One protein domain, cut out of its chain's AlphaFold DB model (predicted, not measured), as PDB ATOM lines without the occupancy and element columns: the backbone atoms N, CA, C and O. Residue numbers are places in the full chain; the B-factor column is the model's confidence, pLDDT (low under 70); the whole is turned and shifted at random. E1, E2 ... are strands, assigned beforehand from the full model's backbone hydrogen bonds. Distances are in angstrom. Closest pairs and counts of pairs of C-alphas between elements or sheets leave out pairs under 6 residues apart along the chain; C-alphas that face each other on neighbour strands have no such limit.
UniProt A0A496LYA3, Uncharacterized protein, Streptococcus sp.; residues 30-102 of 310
ATOM      1  N   GLY A  30     137.486 -23.577-247.530       94.69
ATOM      2  CA  GLY A  30     137.686 -24.957-247.086       94.69
ATOM      3  C   GLY A  30     139.134 -25.393-247.319       94.69
ATOM      4  O   GLY A  30     139.774 -24.939-248.270       94.69
ATOM      5  N   SER A  31     139.668 -26.238-246.437       95.19
ATOM      6  CA  SER A  31     141.065 -26.690-246.470       95.19
ATOM      7  C   SER A  31     141.240 -27.993-245.691       95.19
ATOM      8  O   SER A  31     140.485 -28.272-244.757       95.19
ATOM      9  N   TRP A  32     142.289 -28.754-246.005       93.69
ATOM     10  CA  TRP A  32     142.812 -29.754-245.081       93.69
ATOM     11  C   TRP A  32     143.442 -29.079-243.862       93.69
ATOM     12  O   TRP A  32     144.024 -27.997-243.960       93.69
ATOM     13  N   VAL A  33     143.353 -29.758-242.719       91.00
ATOM     14  CA  VAL A  33     144.016 -29.379-241.469       91.00
ATOM     15  C   VAL A  33     144.826 -30.576-240.986       91.00
ATOM     16  O   VAL A  33     144.335 -31.706-240.980       91.00
ATOM     17  N   ASN A  34     146.073 -30.336-240.596       88.69
ATOM     18  CA  ASN A  34     146.926 -31.327-239.952       88.69
ATOM     19  C   ASN A  34     147.057 -30.985-238.467       88.69
ATOM     20  O   ASN A  34     147.162 -29.817-238.105       88.69
ATOM     21  N   THR A  35     147.075 -31.998-237.603       86.88
ATOM     22  CA  THR A  35     147.354 -31.808-236.177       86.88
ATOM     23  C   THR A  35     148.800 -32.164-235.873       86.88
ATOM     24  O   THR A  35     149.195 -33.319-236.043       86.88
ATOM     25  N   THR A  36     149.587 -31.207-235.393       83.88
ATOM     26  CA  THR A  36     150.997 -31.420-235.041       83.88
ATOM     27  C   THR A  36     151.232 -31.218-233.553       83.88
ATOM     28  O   THR A  36     150.678 -30.319-232.926       83.88
ATOM     29  N   PHE A  37     152.046 -32.082-232.952       83.56
ATOM     30  CA  PHE A  37     152.452 -31.925-231.561       83.56
ATOM     31  C   PHE A  37     153.664 -31.000-231.485       83.56
ATOM     32  O   PHE A  37     154.674 -31.240-232.148       83.56
ATOM     33  N   LYS A  38     153.572 -29.948-230.672       82.31
ATOM     34  CA  LYS A  38     154.609 -28.928-230.529       82.31
ATOM     35  C   LYS A  38     154.946 -28.695-229.063       82.31
ATOM     36  O   LYS A  38     154.065 -28.657-228.204       82.31
ATOM     37  N   LYS A  39     156.233 -28.461-228.808       80.50
ATOM     38  CA  LYS A  39     156.731 -27.906-227.549       80.50
ATOM     39  C   LYS A  39     156.851 -26.401-227.695       80.50
ATOM     40  O   LYS A  39     157.618 -25.927-228.529       80.50
ATOM     41  N   ILE A  40     156.077 -25.663-226.911       77.25
ATOM     42  CA  ILE A  40     156.067 -24.200-226.930       77.25
ATOM     43  C   ILE A  40     156.656 -23.654-225.635       77.25
ATOM     44  O   ILE A  40     156.423 -24.197-224.558       77.25
ATOM     45  N   LYS A  41     157.407 -22.558-225.723       70.69
ATOM     46  CA  LYS A  41     157.976 -21.876-224.558       70.69
ATOM     47  C   LYS A  41     157.055 -20.729-224.150       70.69
ATOM     48  O   LYS A  41     156.903 -19.775-224.902       70.69
ATOM     49  N   GLY A  42     156.437 -20.836-222.980       67.44
ATOM     50  CA  GLY A  42     155.647 -19.768-222.372       67.44
ATOM     51  C   GLY A  42     156.415 -19.030-221.271       67.44
ATOM     52  O   GLY A  42     157.559 -19.360-220.953       67.44
ATOM     53  N   GLN A  43     155.762 -18.045-220.649       63.41
ATOM     54  CA  GLN A  43     156.364 -17.200-219.603       63.41
ATOM     55  C   GLN A  43     156.868 -17.989-218.378       63.41
ATOM     56  O   GLN A  43     157.840 -17.575-217.754       63.41
ATOM     57  N   ASN A  44     156.259 -19.141-218.066       68.06
ATOM     58  CA  ASN A  44     156.573 -19.957-216.885       68.06
ATOM     59  C   ASN A  44     157.171 -21.339-217.225       68.06
ATOM     60  O   ASN A  44     157.131 -22.241-216.389       68.06
ATOM     61  N   GLY A  45     157.713 -21.525-218.433       71.38
ATOM     62  CA  GLY A  45     158.361 -22.776-218.845       71.38
ATOM     63  C   GLY A  45     157.881 -23.301-220.195       71.38
ATOM     64  O   GLY A  45     157.220 -22.595-220.954       71.38
ATOM     65  N   GLU A  46     158.251 -24.540-220.515       79.44
ATOM     66  CA  GLU A  46     157.829 -25.219-221.744       79.44
ATOM     67  C   GLU A  46     156.525 -25.999-221.537       79.44
ATOM     68  O   GLU A  46     156.296 -26.586-220.479       79.44
ATOM     69  N   TYR A  47     155.679 -26.013-222.565       76.88
ATOM     70  CA  TYR A  47     154.392 -26.695-222.583       76.88
ATOM     71  C   TYR A  47     154.257 -27.553-223.836       76.88
ATOM     72  O   TYR A  47     154.565 -27.118-224.945       76.88
ATOM     73  N   ASP A  48     153.715 -28.746-223.646       82.12
ATOM     74  CA  ASP A  48     153.306 -29.646-224.715       82.12
ATOM     75  C   ASP A  48     151.907 -29.250-225.220       82.12
ATOM     76  O   ASP A  48     150.971 -29.086-224.427       82.12
ATOM     77  N   ARG A  49     151.740 -29.067-226.536       80.75
ATOM     78  CA  ARG A  49     150.460 -28.657-227.137       80.75
ATOM     79  C   ARG A  49     150.266 -29.238-228.534       80.75
ATOM     80  O   ARG A  49     151.188 -29.260-229.341       80.75
ATOM     81  N   TRP A  50     149.040 -29.663-228.831       81.25
ATOM     82  CA  TRP A  50     148.618 -29.991-230.193       81.25
ATOM     83  C   TRP A  50     148.203 -28.730-230.944       81.25
ATOM     84  O   TRP A  50     147.561 -27.849-230.373       81.25
ATOM     85  N   TRP A  51     148.580 -28.663-232.215       84.12
ATOM     86  CA  TRP A  51     148.370 -27.527-233.094       84.12
ATOM     87  C   TRP A  51     147.566 -27.945-234.313       84.12
ATOM     88  O   TRP A  51     147.969 -28.871-235.008       84.12
ATOM     89  N   ALA A  52     146.459 -27.265-234.585       87.25
ATOM     90  CA  ALA A  52     145.744 -27.370-235.845       87.25
ATOM     91  C   ALA A  52     146.400 -26.435-236.868       87.25
ATOM     92  O   ALA A  52     146.422 -25.216-236.695       87.25
ATOM     93  N   GLU A  53     146.965 -27.017-237.919       88.12
ATOM     94  CA  GLU A  53     147.651 -26.308-238.993       88.12
ATOM     95  C   GLU A  53     146.888 -26.473-240.299       88.12
ATOM     96  O   GLU A  53     146.786 -27.577-240.840       88.12
ATOM     97  N   THR A  54     146.364 -25.361-240.805       90.56
ATOM     98  CA  THR A  54     145.724 -25.303-242.115       90.56
ATOM     99  C   THR A  54     146.762 -25.568-243.200       90.56
ATOM    100  O   THR A  54     147.779 -24.881-243.293       90.56
ATOM    101  N   ASP A  55     146.508 -26.566-244.041       91.12
ATOM    102  CA  ASP A  55     147.299 -26.812-245.242       91.12
ATOM    103  C   ASP A  55     146.954 -25.755-246.294       91.12
ATOM    104  O   ASP A  55     146.040 -25.925-247.104       91.12
ATOM    105  N   ALA A  56     147.699 -24.650-246.270       89.94
ATOM    106  CA  ALA A  56     147.480 -23.503-247.145       89.94
ATOM    107  C   ALA A  56     147.479 -23.866-248.641       89.94
ATOM    108  O   ALA A  56     146.791 -23.207-249.416       89.94
ATOM    109  N   GLY A  57     148.193 -24.923-249.055       91.25
ATOM    110  CA  GLY A  57     148.200 -25.389-250.447       91.25
ATOM    111  C   GLY A  57     146.886 -26.048-250.879       91.25
ATOM    112  O   GLY A  57     146.595 -26.126-252.070       91.25
ATOM    113  N   SER A  58     146.082 -26.493-249.916       94.69
ATOM    114  CA  SER A  58     144.761 -27.079-250.148       94.69
ATOM    115  C   SER A  58     143.611 -26.081-249.982       94.69
ATOM    116  O   SER A  58     142.465 -26.416-250.285       94.69
ATOM    117  N   ALA A  59     143.891 -24.867-249.500       95.94
ATOM    118  CA  ALA A  59     142.863 -23.887-249.198       95.94
ATOM    119  C   ALA A  59     142.186 -23.372-250.477       95.94
ATOM    120  O   ALA A  59     142.844 -22.930-251.420       95.94
ATOM    121  N   GLN A  60     140.855 -23.415-250.507       96.62
ATOM    122  CA  GLN A  60     140.049 -22.921-251.623       96.62
ATOM    123  C   GLN A  60     138.985 -21.948-251.112       96.62
ATOM    124  O   GLN A  60     138.302 -22.277-250.137       96.62
ATOM    125  N   PRO A  61     138.811 -20.777-251.758       95.62
ATOM    126  CA  PRO A  61     137.795 -19.814-251.360       95.62
ATOM    127  C   PRO A  61     136.389 -20.351-251.646       95.62
ATOM    128  O   PRO A  61     136.153 -21.011-252.664       95.62
ATOM    129  N   LEU A  62     135.465 -20.020-250.753       95.25
ATOM    130  CA  LEU A  62     134.030 -20.274-250.839       95.25
ATOM    131  C   LEU A  62     133.281 -18.952-251.013       95.25
ATOM    132  O   LEU A  62     133.791 -17.886-250.654       95.25
ATOM    133  N   ASP A  63     132.084 -19.011-251.588       94.62
ATOM    134  CA  ASP A  63     131.276 -17.814-251.768       94.62
ATOM    135  C   ASP A  63     130.699 -17.359-250.429       94.62
ATOM    136  O   ASP A  63     130.056 -18.125-249.721       94.62
ATOM    137  N   SER A  64     130.837 -16.075-250.106       91.50
ATOM    138  CA  SER A  64     130.210 -15.528-248.900       91.50
ATOM    139  C   SER A  64     128.680 -15.661-248.875       91.50
ATOM    140  O   SER A  64     128.086 -15.694-247.794       91.50
ATOM    141  N   SER A  65     128.052 -15.747-250.052       93.38
ATOM    142  CA  SER A  65     126.613 -15.948-250.231       93.38
ATOM    143  C   SER A  65     126.162 -17.397-250.042       93.38
ATOM    144  O   SER A  65     124.959 -17.643-250.044       93.38
ATOM    145  N   ASP A  66     127.081 -18.341-249.820       92.38
ATOM    146  CA  ASP A  66     126.733 -19.717-249.443       92.38
ATOM    147  C   ASP A  66     126.016 -19.758-248.074       92.38
ATOM    148  O   ASP A  66     125.273 -20.690-247.765       92.38
ATOM    149  N   ILE A  67     126.164 -18.707-247.256       90.62
ATOM    150  CA  ILE A  67     125.430 -18.505-246.000       90.62
ATOM    151  C   ILE A  67     124.022 -17.947-246.286       90.62
ATOM    152  O   ILE A  67     123.674 -16.832-245.898       90.62
ATOM    153  N   ASP A  68     123.193 -18.727-246.979       92.56
ATOM    154  CA  ASP A  68     121.838 -18.331-247.397       92.56
ATOM    155  C   ASP A  68     120.707 -19.057-246.646       92.56
ATOM    156  O   ASP A  68     119.526 -18.886-246.960       92.56
ATOM    157  N   GLY A  69     121.057 -19.864-245.639       92.50
ATOM    158  CA  GLY A  69     120.107 -20.645-244.844       92.50
ATOM    159  C   GLY A  69     119.568 -21.890-245.554       92.50
ATOM    160  O   GLY A  69     118.607 -22.488-245.068       92.50
ATOM    161  N   LYS A  70     120.162 -22.289-246.686       93.12
ATOM    162  CA  LYS A  70     119.824 -23.526-247.398       93.12
ATOM    163  C   LYS A  70     120.915 -24.577-247.224       93.12
ATOM    164  O   LYS A  70     122.048 -24.286-246.849       93.12
ATOM    165  N   PHE A  71     120.551 -25.825-247.501       94.81
ATOM    166  CA  PHE A  71     121.523 -26.906-247.615       94.81
ATOM    167  C   PHE A  71     122.216 -26.833-248.974       94.81
ATOM    168  O   PHE A  71     121.554 -26.657-249.997       94.81
ATOM    169  N   HIS A  72     123.532 -27.014-248.958       94.56
ATOM    170  CA  HIS A  72     124.382 -27.120-250.141       94.56
ATOM    171  C   HIS A  72     124.951 -28.534-250.226       94.56
ATOM    172  O   HIS A  72     125.180 -29.168-249.190       94.56
ATOM    173  N   ASP A  73     125.181 -29.021-251.444       96.56
ATOM    174  CA  ASP A  73     125.673 -30.383-251.653       96.56
ATOM    175  C   ASP A  73     127.076 -30.534-251.057       96.56
ATOM    176  O   ASP A  73     128.007 -29.797-251.397       96.56
ATOM    177  N   PHE A  74     127.226 -31.522-250.178       95.44
ATOM    178  CA  PHE A  74     128.485 -31.880-249.541       95.44
ATOM    179  C   PHE A  74     128.644 -33.397-249.579       95.44
ATOM    180  O   PHE A  74     127.760 -34.134-249.148       95.44
ATOM    181  N   THR A  75     129.758 -33.883-250.119       95.75
ATOM    182  CA  THR A  75     130.018 -35.320-250.267       95.75
ATOM    183  C   THR A  75     131.428 -35.649-249.809       95.75
ATOM    184  O   THR A  75     132.383 -34.971-250.180       95.75
ATOM    185  N   ILE A  76     131.563 -36.728-249.039       93.94
ATOM    186  CA  ILE A  76     132.848 -37.331-248.693       93.94
ATOM    187  C   ILE A  76     132.876 -38.726-249.311       93.94
ATOM    188  O   ILE A  76     131.984 -39.531-249.058       93.94
ATOM    189  N   GLN A  77     133.889 -39.006-250.125       93.19
ATOM    190  CA  GLN A  77     134.107 -40.305-250.756       93.19
ATOM    191  C   GLN A  77     135.490 -40.824-250.398       93.19
ATOM    192  O   GLN A  77     136.466 -40.082-250.459       93.19
ATOM    193  N   TYR A  78     135.574 -42.102-250.053       89.06
ATOM    194  CA  TYR A  78     136.838 -42.788-249.828       89.06
ATOM    195  C   TYR A  78     136.924 -44.010-250.738       89.06
ATOM    196  O   TYR A  78     136.072 -44.897-250.674       89.06
ATOM    197  N   ASP A  79     137.954 -44.055-251.578       87.12
ATOM    198  CA  ASP A  79     138.274 -45.222-252.393       87.12
ATOM    199  C   ASP A  79     139.270 -46.109-251.638       87.12
ATOM    200  O   ASP A  79     140.433 -45.751-251.461       87.12
ATOM    201  N   GLY A  80     138.821 -47.286-251.198       77.94
ATOM    202  CA  GLY A  80     139.658 -48.231-250.453       77.94
ATOM    203  C   GLY A  80     140.802 -48.853-251.261       77.94
ATOM    204  O   GLY A  80     141.769 -49.313-250.662       77.94
ATOM    205  N   ALA A  81     140.735 -48.861-252.598       81.06
ATOM    206  CA  ALA A  81     141.792 -49.415-253.448       81.06
ATOM    207  C   ALA A  81     142.936 -48.414-253.655       81.06
ATOM    208  O   ALA A  81     144.109 -48.777-253.555       81.06
ATOM    209  N   THR A  82     142.603 -47.150-253.927       88.38
ATOM    210  CA  THR A  82     143.593 -46.073-254.123       88.38
ATOM    211  C   THR A  82     143.957 -45.348-252.827       88.38
ATOM    212  O   THR A  82     144.949 -44.621-252.781       88.38
ATOM    213  N   LYS A  83     143.174 -45.563-251.763       86.69
ATOM    214  CA  LYS A  83     143.221 -44.853-250.478       86.69
ATOM    215  C   LYS A  83     142.993 -43.344-250.601       86.69
ATOM    216  O   LYS A  83     143.422 -42.586-249.730       86.69
ATOM    217  N   GLU A  84     142.345 -42.890-251.670       91.06
ATOM    218  CA  GLU A  84     142.042 -41.475-251.879       91.06
ATOM    219  C   GLU A  84     140.752 -41.086-251.146       91.06
ATOM    220  O   GLU A  84     139.678 -41.628-251.404       91.06
ATOM    221  N   LEU A  85     140.862 -40.118-250.236       92.50
ATOM    222  CA  LEU A  85     139.740 -39.403-249.642       92.50
ATOM    223  C   LEU A  85     139.465 -38.147-250.474       92.50
ATOM    224  O   LEU A  85     140.337 -37.287-250.608       92.50
ATOM    225  N   THR A  86     138.248 -38.031-250.993       96.19
ATOM    226  CA  THR A  86     137.761 -36.882-251.755       96.19
ATOM    227  C   THR A  86     136.608 -36.218-251.011       96.19
ATOM    228  O   THR A  86     135.593 -36.852-250.733       96.19
ATOM    229  N   VAL A  87     136.741 -34.928-250.719       97.00
ATOM    230  CA  VAL A  87     135.675 -34.076-250.179       97.00
ATOM    231  C   VAL A  87     135.228 -33.131-251.281       97.00
ATOM    232  O   VAL A  87     136.064 -32.468-251.890       97.00
ATOM    233  N   THR A  88     133.928 -33.066-251.540       97.81
ATOM    234  CA  THR A  88     133.331 -32.187-252.549       97.81
ATOM    235  C   THR A  88     132.281 -31.298-251.901       97.81
ATOM    236  O   THR A  88     131.453 -31.783-251.130       97.81
ATOM    237  N   TYR A  89     132.311 -30.006-252.218       97.38
ATOM    238  CA  TYR A  89     131.330 -29.020-251.777       97.38
ATOM    239  C   TYR A  89     130.870 -28.168-252.961       97.38
ATOM    240  O   TYR A  89     131.696 -27.633-253.704       97.38
ATOM    241  N   ARG A  90     129.558 -28.020-253.144       96.75
ATOM    242  CA  ARG A  90     128.988 -27.173-254.196       96.75
ATOM    243  C   ARG A  90     128.749 -25.761-253.668       96.75
ATOM    244  O   ARG A  90     127.698 -25.486-253.107       96.75
ATOM    245  N   SER A  91     129.731 -24.889-253.874       94.50
ATOM    246  CA  SER A  91     129.630 -23.454-253.587       94.50
ATOM    247  C   SER A  91     128.918 -22.713-254.724       94.50
ATOM    248  O   SER A  91     128.921 -23.174-255.871       94.50
ATOM    249  N   ASN A  92     128.398 -21.513-254.458       93.06
ATOM    250  CA  ASN A  92     127.933 -20.580-255.489       93.06
ATOM    251  C   ASN A  92     129.067 -20.140-256.444       93.06
ATOM    252  O   ASN A  92     128.796 -19.758-257.582       93.06
ATOM    253  N   LEU A  93     130.340 -20.286-256.041       93.25
ATOM    254  CA  LEU A  93     131.519 -20.140-256.916       93.25
ATOM    255  C   LEU A  93     131.806 -21.379-257.791       93.25
ATOM    256  O   LEU A  93     132.843 -21.438-258.459       93.25
ATOM    257  N   GLY A  94     130.934 -22.384-257.762       94.62
ATOM    258  CA  GLY A  94     131.113 -23.674-258.417       94.62
ATOM    259  C   GLY A  94     131.616 -24.768-257.475       94.62
ATOM    260  O   GLY A  94     131.882 -24.553-256.291       94.62
ATOM    261  N   GLU A  95     131.740 -25.976-258.020       97.25
ATOM    262  CA  GLU A  95     132.161 -27.154-257.266       97.25
ATOM    263  C   GLU A  95     133.615 -27.030-256.788       97.25
ATOM    264  O   GLU A  95     134.521 -26.708-257.560       97.25
ATOM    265  N   LYS A  96     133.828 -27.275-255.493       97.31
ATOM    266  CA  LYS A  96     135.135 -27.326-254.836       97.31
ATOM    267  C   LYS A  96     135.437 -28.756-254.444       97.31
ATOM    268  O   LYS A  96     134.567 -29.444-253.915       97.31
ATOM    269  N   GLN A  97     136.671 -29.183-254.681       97.69
ATOM    270  CA  GLN A  97     137.093 -30.549-254.404       97.69
ATOM    271  C   GLN A  97     138.458 -30.573-253.722       97.69
ATOM    272  O   GLN A  97     139.416 -29.974-254.210       97.69
ATOM    273  N   TRP A  98     138.549 -31.305-252.614       97.75
ATOM    274  CA  TRP A  98     139.785 -31.578-251.888       97.75
ATOM    275  C   TRP A  98     140.066 -33.070-251.918       97.75
ATOM    276  O   TRP A  98     139.199 -33.874-251.584       97.75
ATOM    277  N   LYS A  99     141.289 -33.441-252.292       95.75
ATOM    278  CA  LYS A  99     141.741 -34.832-252.356       95.75
ATOM    279  C   LYS A  99     142.925 -35.043-251.428       95.75
ATOM    280  O   LYS A  99     143.760 -34.147-251.295       95.75
ATOM    281  N   LYS A 100     143.000 -36.204-250.782       91.88
ATOM    282  CA  LYS A 100     144.148 -36.610-249.963       91.88
ATOM    283  C   LYS A 100     144.271 -38.125-249.933       91.88
ATOM    284  O   LYS A 100     143.304 -38.820-249.642       91.88
ATOM    285  N   THR A 101     145.471 -38.640-250.176       90.44
ATOM    286  CA  THR A 101     145.763 -40.061-249.969       90.44
ATOM    287  C   THR A 101     145.963 -40.334-248.480       90.44
ATOM    288  O   THR A 101     146.789 -39.698-247.821       90.44
ATOM    289  N   VAL A 102     145.209 -41.288-247.938       85.56
ATOM    290  CA  VAL A 102     145.321 -41.733-246.547       85.56
ATOM    291  C   VAL A 102     146.394 -42.820-246.473       85.56
ATOM    292  O   VAL A 102     146.164 -43.975-246.817       85.56
TER     293      VAL A 102
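This is residues 30 to 102 of the 310 residues of an uncharacterized protein of Streptococcus sp. (UniProt A0A496LYA3). A long two-stranded hairpin, E1 and E2, makes an arm that leads away from a second body, a small three-stranded sheet of E3, E4 and E5; the tip of the arm, residues 41 to 46, sticks out. A long stretch, residues 55 to 73, joins the two parts. The printed part has 73 residues, with no named helix and five strands, E1 to E5 along the chain; the class is all strand, and the sheet, order E3, E4, E5, is antiparallel. The whole is only just extended, close to loose, with a radius of gyration of the C-alphas of 17.0 A, and flat, spanning 48 by 37 by 20 A.

Find C-alpha 33 at (144.016, -29.379, -241.469); from there E1, residues 33 to 42, runs 24.3 A, and it bends by 62 degrees at residue 37. E2, residues 45 to 54, runs 26.6 A and bends by 58 degrees at residue 48. Next come E3, residues 74 to 79, 16.8 A, and E4, residues 84 to 91, 21.9 A. E5, residues 94 to 101, runs 23.5 A to C-alpha 101 at (145.763, -40.061, -249.969).

Look first at the hairpin E1 and E2, antiparallel at 157 degrees, where N 36 and O 51 are 2.9 A apart, within hydrogen-bond range. E2 and E3 are apart. E3, E4 and E5 form a meander, each strand the antiparallel neighbour of the one before, with E4 as the inner strand. In the hairpin E3 and E4, N 77 and O 86 are 2.8 A apart; in the hairpin E4 and E5, N 87 and O 98 are 2.8 A apart, both within hydrogen-bond range.

The two C-alphas farthest apart, those of Asn 44 and Ala 81, are 49.2 A apart. The printed part has no cut. The link from E2 to E3, 19 residues, is long; the other links are tight. The mean pLDDT of the printed part is 89.2, and residues 42 to 44 are under 70.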